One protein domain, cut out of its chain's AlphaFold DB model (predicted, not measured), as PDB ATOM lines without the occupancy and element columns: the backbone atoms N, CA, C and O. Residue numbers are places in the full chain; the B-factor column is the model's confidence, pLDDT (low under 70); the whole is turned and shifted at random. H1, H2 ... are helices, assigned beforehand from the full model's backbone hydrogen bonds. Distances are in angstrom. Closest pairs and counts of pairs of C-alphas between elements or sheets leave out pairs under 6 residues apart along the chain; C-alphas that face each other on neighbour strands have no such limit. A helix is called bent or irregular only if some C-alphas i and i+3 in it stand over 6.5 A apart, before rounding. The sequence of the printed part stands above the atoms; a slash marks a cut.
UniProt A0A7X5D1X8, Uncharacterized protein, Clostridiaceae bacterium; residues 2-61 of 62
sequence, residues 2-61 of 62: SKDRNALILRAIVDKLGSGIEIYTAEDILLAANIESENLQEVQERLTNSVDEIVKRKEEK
ATOM      1  N   SER A   2      10.183 -33.665  44.566       55.03
ATOM      2  CA  SER A   2       9.633 -33.686  43.184       55.03
ATOM      3  C   SER A   2       8.810 -32.452  42.778       55.03
ATOM      4  O   SER A   2       8.782 -32.098  41.601       55.03
ATOM      5  N   LYS A   3       8.151 -31.783  43.734       55.44
ATOM      6  CA  LYS A   3       7.279 -30.628  43.454       55.44
ATOM      7  C   LYS A   3       8.056 -29.412  42.929       55.44
ATOM      8  O   LYS A   3       7.583 -28.757  42.007       55.44
ATOM      9  N   ASP A   4       9.272 -29.195  43.427       66.06
ATOM     10  CA  ASP A   4      10.096 -28.036  43.053       66.06
ATOM     11  C   ASP A   4      10.642 -28.150  41.623       66.06
ATOM     12  O   ASP A   4      10.625 -27.183  40.869       66.06
ATOM     13  N   ARG A   5      11.031 -29.359  41.191       68.19
ATOM     14  CA  ARG A   5      11.506 -29.603  39.818       68.19
ATOM     15  C   ARG A   5      10.411 -29.354  38.783       68.19
ATOM     16  O   ARG A   5      10.664 -28.724  37.763       68.19
ATOM     17  N   ASN A   6       9.195 -29.827  39.044       77.38
ATOM     18  CA  ASN A   6       8.086 -29.649  38.108       77.38
ATOM     19  C   ASN A   6       7.634 -28.183  38.036       77.38
ATOM     20  O   ASN A   6       7.284 -27.713  36.957       77.38
ATOM     21  N   ALA A   7       7.704 -27.448  39.151       74.81
ATOM     22  CA  ALA A   7       7.444 -26.011  39.171       74.81
ATOM     23  C   ALA A   7       8.494 -25.222  38.367       74.81
ATOM     24  O   ALA A   7       8.130 -24.334  37.598       74.81
ATOM     25  N   LEU A   8       9.776 -25.589  38.481       70.19
ATOM     26  CA  LEU A   8      10.858 -24.990  37.694       70.19
ATOM     27  C   LEU A   8      10.690 -25.250  36.189       70.19
ATOM     28  O   LEU A   8      10.833 -24.329  35.390       70.19
ATOM     29  N   ILE A   9      10.326 -26.478  35.803       74.69
ATOM     30  CA  ILE A   9      10.071 -26.833  34.398       74.69
ATOM     31  C   ILE A   9       8.871 -26.052  33.850       74.69
ATOM     32  O   ILE A   9       8.957 -25.482  32.766       74.69
ATOM     33  N   LEU A  10       7.766 -25.979  34.599       76.31
ATOM     34  CA  LEU A  10       6.582 -25.228  34.176       76.31
ATOM     35  C   LEU A  10       6.890 -23.736  34.016       76.31
ATOM     36  O   LEU A  10       6.448 -23.121  33.048       76.31
ATOM     37  N   ARG A  11       7.678 -23.161  34.932       71.75
ATOM     38  CA  ARG A  11       8.097 -21.762  34.843       71.75
ATOM     39  C   ARG A  11       8.940 -21.510  33.594       71.75
ATOM     40  O   ARG A  11       8.649 -20.568  32.867       71.75
ATOM     41  N   ALA A  12       9.894 -22.392  33.298       74.06
ATOM     42  CA  ALA A  12      10.709 -22.305  32.090       74.06
ATOM     43  C   ALA A  12       9.867 -22.392  30.802       74.06
ATOM     44  O   ALA A  12      10.119 -21.652  29.854       74.06
ATOM     45  N   ILE A  13       8.842 -23.254  30.773       77.44
ATOM     46  CA  ILE A  13       7.922 -23.375  29.631       77.44
ATOM     47  C   ILE A  13       7.107 -22.090  29.447       77.44
ATOM     48  O   ILE A  13       7.033 -21.570  28.337       77.44
ATOM     49  N   VAL A  14       6.515 -21.561  30.522       76.56
ATOM     50  CA  VAL A  14       5.717 -20.324  30.468       76.56
ATOM     51  C   VAL A  14       6.578 -19.135  30.042       76.56
ATOM     52  O   VAL A  14       6.155 -18.360  29.188       76.56
ATOM     53  N   ASP A  15       7.799 -19.023  30.565       67.19
ATOM     54  CA  ASP A  15       8.719 -17.939  30.216       67.19
ATOM     55  C   ASP A  15       9.194 -18.054  28.749       67.19
ATOM     56  O   ASP A  15       9.250 -17.048  28.039       67.19
ATOM     57  N   LYS A  16       9.449 -19.268  28.232       67.31
ATOM     58  CA  LYS A  16       9.793 -19.492  26.810       67.31
ATOM     59  C   LYS A  16       8.623 -19.181  25.870       67.31
ATOM     60  O   LYS A  16       8.845 -18.597  24.815       67.31
ATOM     61  N   LEU A  17       7.394 -19.554  26.237       70.38
ATOM     62  CA  LEU A  17       6.201 -19.307  25.416       70.38
ATOM     63  C   LEU A  17       5.730 -17.843  25.469       70.38
ATOM     64  O   LEU A  17       5.180 -17.352  24.490       70.38
ATOM     65  N   GLY A  18       5.921 -17.154  26.599       66.56
ATOM     66  CA  GLY A  18       5.403 -15.801  26.829       66.56
ATOM     67  C   GLY A  18       6.372 -14.653  26.533       66.56
ATOM     68  O   GLY A  18       5.920 -13.523  26.374       66.56
ATOM     69  N   SER A  19       7.686 -14.897  26.471       59.88
ATOM     70  CA  SER A  19       8.671 -13.804  26.410       59.88
ATOM     71  C   SER A  19       8.932 -13.237  25.014       59.88
ATOM     72  O   SER A  19       9.525 -12.168  24.914       59.88
ATOM     73  N   GLY A  20       8.548 -13.927  23.934       57.19
ATOM     74  CA  GLY A  20       8.989 -13.556  22.579       57.19
ATOM     75  C   GLY A  20      10.519 -13.568  22.412       57.19
ATOM     76  O   GLY A  20      11.024 -13.144  21.378       57.19
ATOM     77  N   ILE A  21      11.260 -14.043  23.423       58.91
ATOM     78  CA  ILE A  21      12.711 -14.170  23.402       58.91
ATOM     79  C   ILE A  21      13.019 -15.525  22.780       58.91
ATOM     80  O   ILE A  21      12.779 -16.589  23.367       58.91
ATOM     81  N   GLU A  22      13.583 -15.495  21.580       62.34
ATOM     82  CA  GLU A  22      14.174 -16.673  20.968       62.34
ATOM     83  C   GLU A  22      15.417 -17.066  21.780       62.34
ATOM     84  O   GLU A  22      16.515 -16.559  21.590       62.34
ATOM     85  N   ILE A  23      15.231 -17.930  22.786       64.88
ATOM     86  CA  ILE A  23      16.360 -18.617  23.430       64.88
ATOM     87  C   ILE A  23      16.992 -19.532  22.378       64.88
ATOM     88  O   ILE A  23      16.414 -20.586  22.097       64.88
ATOM     89  N   TYR A  24      18.124 -19.107  21.820       70.44
ATOM     90  CA  TYR A  24      18.975 -19.910  20.945       70.44
ATOM     91  C   TYR A  24      19.926 -20.757  21.789       70.44
ATOM     92  O   TYR A  24      20.594 -20.264  22.704       70.44
ATOM     93  N   THR A  25      19.978 -22.045  21.490       81.12
ATOM     94  CA  THR A  25      21.017 -22.950  21.973       81.12
ATOM     95  C   THR A  25      22.340 -22.673  21.255       81.12
ATOM     96  O   THR A  25      22.388 -21.966  20.247       81.12
ATOM     97  N   ALA A  26      23.438 -23.245  21.755       78.19
ATOM     98  CA  ALA A  26      24.716 -23.192  21.045       78.19
ATOM     99  C   ALA A  26      24.596 -23.776  19.623       78.19
ATOM    100  O   ALA A  26      25.177 -23.235  18.692       78.19
ATOM    101  N   GLU A  27      23.795 -24.829  19.451       78.06
ATOM    102  CA  GLU A  27      23.549 -25.465  18.155       78.06
ATOM    103  C   GLU A  27      22.767 -24.550  17.204       78.06
ATOM    104  O   GLU A  27      23.150 -24.416  16.045       78.06
ATOM    105  N   ASP A  28      21.756 -23.830  17.703       80.06
ATOM    106  CA  ASP A  28      21.012 -22.843  16.906       80.06
ATOM    107  C   ASP A  28      21.930 -21.724  16.384       80.06
ATOM    108  O   ASP A  28      21.812 -21.296  15.236       80.06
ATOM    109  N   ILE A  29      22.876 -21.263  17.212       81.00
ATOM    110  CA  ILE A  29      23.844 -20.221  16.838       81.00
ATOM    111  C   ILE A  29      24.823 -20.740  15.781       81.00
ATOM    112  O   ILE A  29      25.103 -20.041  14.807       81.00
ATOM    113  N   LEU A  30      25.340 -21.959  15.957       82.69
ATOM    114  CA  LEU A  30      26.254 -22.587  15.001       82.69
ATOM    115  C   LEU A  30      25.570 -22.826  13.652       82.69
ATOM    116  O   LEU A  30      26.137 -22.487  12.614       82.69
ATOM    117  N   LEU A  31      24.325 -23.304  13.671       79.69
ATOM    118  CA  LEU A  31      23.507 -23.482  12.475       79.69
ATOM    119  C   LEU A  31      23.252 -22.148  11.764       79.69
ATOM    120  O   LEU A  31      23.447 -22.051  10.555       79.69
ATOM    121  N   ALA A  32      22.871 -21.102  12.503       79.00
ATOM    122  CA  ALA A  32      22.666 -19.766  11.942       79.00
ATOM    123  C   ALA A  32      23.952 -19.176  11.336       79.00
ATOM    124  O   ALA A  32      23.897 -18.452  10.344       79.00
ATOM    125  N   ALA A  33      25.110 -19.507  11.911       80.56
ATOM    126  CA  ALA A  33      26.422 -19.125  11.400       80.56
ATOM    127  C   ALA A  33      26.931 -20.035  10.264       80.56
ATOM    128  O   ALA A  33      28.014 -19.783   9.734       80.56
ATOM    129  N   ASN A  34      26.175 -21.073   9.885       86.56
ATOM    130  CA  ASN A  34      26.585 -22.109   8.937       86.56
ATOM    131  C   ASN A  34      27.933 -22.759   9.317       86.56
ATOM    132  O   ASN A  34      28.787 -23.009   8.464       86.56
ATOM    133  N   ILE A  35      28.135 -22.986  10.618       84.88
ATOM    134  CA  ILE A  35      29.308 -23.650  11.183       84.88
ATOM    135  C   ILE A  35      28.903 -25.066  11.563       84.88
ATOM    136  O   ILE A  35      28.149 -25.286  12.510       84.88
ATOM    137  N   GLU A  36      29.434 -26.033  10.830       85.75
ATOM    138  CA  GLU A  36      29.249 -27.438  11.164       85.75
ATOM    139  C   GLU A  36      30.086 -27.829  12.387       85.75
ATOM    140  O   GLU A  36      31.187 -27.315  12.602       85.75
ATOM    141  N   SER A  37      29.577 -28.777  13.174       80.81
ATOM    142  CA  SER A  37      30.216 -29.234  14.413       80.81
ATOM    143  C   SER A  37      31.642 -29.765  14.210       80.81
ATOM    144  O   SER A  37      32.477 -29.653  15.105       80.81
ATOM    145  N   GLU A  38      31.945 -30.316  13.033       82.62
ATOM    146  CA  GLU A  38      33.289 -30.782  12.666       82.62
ATOM    147  C   GLU A  38      34.314 -29.647  12.515       82.62
ATOM    148  O   GLU A  38      35.504 -29.856  12.741       82.62
ATOM    149  N   ASN A  39      33.854 -28.424  12.238       86.06
ATOM    150  CA  ASN A  39      34.703 -27.255  12.011       86.06
ATOM    151  C   ASN A  39      34.958 -26.438  13.291       86.06
ATOM    152  O   ASN A  39      35.671 -25.435  13.260       86.06
ATOM    153  N   LEU A  40      34.391 -26.843  14.435       87.00
ATOM    154  CA  LEU A  40      34.436 -26.057  15.675       87.00
ATOM    155  C   LEU A  40      35.852 -25.817  16.188       87.00
ATOM    156  O   LEU A  40      36.155 -24.713  16.642       87.00
ATOM    157  N   GLN A  41      36.720 -26.825  16.096       86.75
ATOM    158  CA  GLN A  41      38.101 -26.707  16.551       86.75
ATOM    159  C   GLN A  41      38.882 -25.692  15.702       86.75
ATOM    160  O   GLN A  41      39.573 -24.831  16.244       86.75
ATOM    161  N   GLU A  42      38.705 -25.720  14.380       87.94
ATOM    162  CA  GLU A  42      39.345 -24.762  13.476       87.94
ATOM    163  C   GLU A  42      38.836 -23.329  13.711       87.94
ATOM    164  O   GLU A  42      39.621 -22.378  13.767       87.94
ATOM    165  N   VAL A  43      37.522 -23.163  13.890       86.44
ATOM    166  CA  VAL A  43      36.916 -21.862  14.208       86.44
ATOM    167  C   VAL A  43      37.460 -21.317  15.531       86.44
ATOM    168  O   VAL A  43      37.805 -20.135  15.613       86.44
ATOM    169  N   GLN A  44      37.592 -22.169  16.552       87.62
ATOM    170  CA  GLN A  44      38.151 -21.792  17.849       87.62
ATOM    171  C   GLN A  44      39.607 -21.318  17.731       87.62
ATOM    172  O   GLN A  44      39.957 -20.267  18.278       87.62
ATOM    173  N   GLU A  45      40.454 -22.063  17.019       87.38
ATOM    174  CA  GLU A  45      41.868 -21.717  16.830       87.38
ATOM    175  C   GLU A  45      42.026 -20.383  16.089       87.38
ATOM    176  O   GLU A  45      42.772 -19.505  16.530       87.38
ATOM    177  N   ARG A  46      41.265 -20.169  15.008       86.19
ATOM    178  CA  ARG A  46      41.294 -18.914  14.237       86.19
ATOM    179  C   ARG A  46      40.845 -17.706  15.061       86.19
ATOM    180  O   ARG A  46      41.466 -16.644  14.969       86.19
ATOM    181  N   LEU A  47      39.787 -17.853  15.863       85.50
ATOM    182  CA  LEU A  47      39.309 -16.788  16.751       85.50
ATOM    183  C   LEU A  47      40.342 -16.452  17.828       85.50
ATOM    184  O   LEU A  47      40.619 -15.276  18.053       85.50
ATOM    185  N   THR A  48      40.944 -17.472  18.442       82.56
ATOM    186  CA  THR A  48      41.980 -17.298  19.471       82.56
ATOM    187  C   THR A  48      43.180 -16.538  18.907       82.56
ATOM    188  O   THR A  48      43.550 -15.492  19.436       82.56
ATOM    189  N   ASN A  49      43.703 -16.981  17.759       83.56
ATOM    190  CA  ASN A  49      44.828 -16.325  17.091       83.56
ATOM    191  C   ASN A  49      44.512 -14.866  16.723       83.56
ATOM    192  O   ASN A  49      45.340 -13.979  16.919       83.56
ATOM    193  N   SER A  50      43.295 -14.597  16.239       82.81
ATOM    194  CA  SER A  50      42.865 -13.236  15.890       82.81
ATOM    195  C   SER A  50      42.821 -12.312  17.110       82.81
ATOM    196  O   SER A  50      43.218 -11.150  17.024       82.81
ATOM    197  N   VAL A  51      42.349 -12.813  18.256       82.44
ATOM    198  CA  VAL A  51      42.323 -12.053  19.515       82.44
ATOM    199  C   VAL A  51      43.744 -11.780  20.006       82.44
ATOM    200  O   VAL A  51      44.057 -10.633  20.333       82.44
ATOM    201  N   ASP A  52      44.617 -12.786  19.990       83.19
ATOM    202  CA  ASP A  52      46.012 -12.652  20.417       83.19
ATOM    203  C   ASP A  52      46.778 -11.623  19.574       83.19
ATOM    204  O   ASP A  52      47.540 -10.815  20.110       83.19
ATOM    205  N   GLU A  53      46.548 -11.587  18.258       85.31
ATOM    206  CA  GLU A  53      47.125 -10.564  17.383       85.31
ATOM    207  C   GLU A  53      46.657  -9.147  17.740       85.31
ATOM    208  O   GLU A  53      47.451  -8.202  17.720       85.31
ATOM    209  N   ILE A  54      45.375  -8.974  18.077       80.38
ATOM    210  CA  ILE A  54      44.823  -7.674  18.481       80.38
ATOM    211  C   ILE A  54      45.439  -7.212  19.807       80.38
ATOM    212  O   ILE A  54      45.746  -6.025  19.954       80.38
ATOM    213  N   VAL A  55      45.620  -8.130  20.760       83.44
ATOM    214  CA  VAL A  55      46.238  -7.842  22.061       83.44
ATOM    215  C   VAL A  55      47.705  -7.445  21.881       83.44
ATOM    216  O   VAL A  55      48.087  -6.360  22.322       83.44
ATOM    217  N   LYS A  56      48.496  -8.224  21.131       81.81
ATOM    218  CA  LYS A  56      49.918  -7.923  20.866       81.81
ATOM    219  C   LYS A  56      50.125  -6.558  20.206       81.81
ATOM    220  O   LYS A  56      50.966  -5.778  20.643       81.81
ATOM    221  N   ARG A  57      49.296  -6.200  19.217       76.12
ATOM    222  CA  ARG A  57      49.361  -4.879  18.553       76.12
ATOM    223  C   ARG A  57      49.096  -3.698  19.492       76.12
ATOM    224  O   ARG A  57      49.451  -2.569  19.149       76.12
ATOM    225  N   LYS A  58      48.408  -3.910  20.620       70.50
ATOM    226  CA  LYS A  58      48.215  -2.870  21.644       70.50
ATOM    227  C   LYS A  58      49.429  -2.738  22.555       70.50
ATOM    228  O   LYS A  58      49.765  -1.613  22.905       70.50
ATOM    229  N   GLU A  59      50.071  -3.848  22.901       68.44
ATOM    230  CA  GLU A  59      51.273  -3.862  23.743       68.44
ATOM    231  C   GLU A  59      52.479  -3.240  23.028       68.44
ATOM    232  O   GLU A  59      53.221  -2.491  23.643       68.44
ATOM    233  N   GLU A  60      52.624  -3.441  21.716       65.62
ATOM    234  CA  GLU A  60      53.701  -2.835  20.908       65.62
ATOM    235  C   GLU A  60      53.548  -1.314  20.682       65.62
ATOM    236  O   GLU A  60      54.457  -0.662  20.170       65.62
ATOM    237  N   LYS A  61      52.385  -0.739  21.014       57.72
ATOM    238  CA  LYS A  61      52.089   0.701  20.878       57.72
ATOM    239  C   LYS A  61      52.168   1.468  22.207       57.72
ATOM    240  O   LYS A  61      51.807   2.649  22.230       57.72
TER     241      LYS A  61
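This is residues 2 to 61 of the 62 residues of an uncharacterized protein of Clostridiaceae bacterium (UniProt A0A7X5D1X8). Three helices are strung out along an open chain with no common core: H1 is an arm at one end, the short H2 sits in the middle, and the long H3 is a second arm at the other end. Residues 2 to 23 and 44 to 61 stand free, and H2 and H3 make a corner at their tight link. The printed part has 60 residues with three named helices, in the order H1, H2, H3, and no named strand; the class is all helix. It is extended, with a radius of gyration of the C-alphas of 19.5 A and spans of 57 by 28 by 26 A.

H1, residues 3 to 18, begins at C-alpha 3 (7.279, -30.628, 43.454) and is 22.4 A long from first to last C-alpha. H2 follows as residues 26 to 32, with C-alpha 26 at (24.716, -23.192, 21.045), and is 9.9 A long. H3, residues 37 to 59, is 34.3 A long and ends at C-alpha 59 (51.273, -3.862, 23.743). H3 is irregular: C-alphas 38 and 41 are 7.4 A apart.

H1 is apart from H2, and it is apart from H3. H2 and H3 are close but not clearly touching; their closest C-alphas, those of Leu 30 and Ser 37, are 7.8 A apart. Their lines are about perpendicular, at 89 degrees. In H1 and H2 every O i to N i+4 pair is within hydrogen-bond range; in H3 17 of 19 are.

The two C-alphas farthest apart, those of Lys 3 and Lys 61, are 59.2 A apart. The printed part has no cut. The link from H1 to H2 is short, with 7 residues, and that from H2 to H3 is tight, with 4. The mean pLDDT of the printed part is 76.1; it is under 70 at residues 2 to 5, 15 to 16, 18 to 23 and 59 to 61.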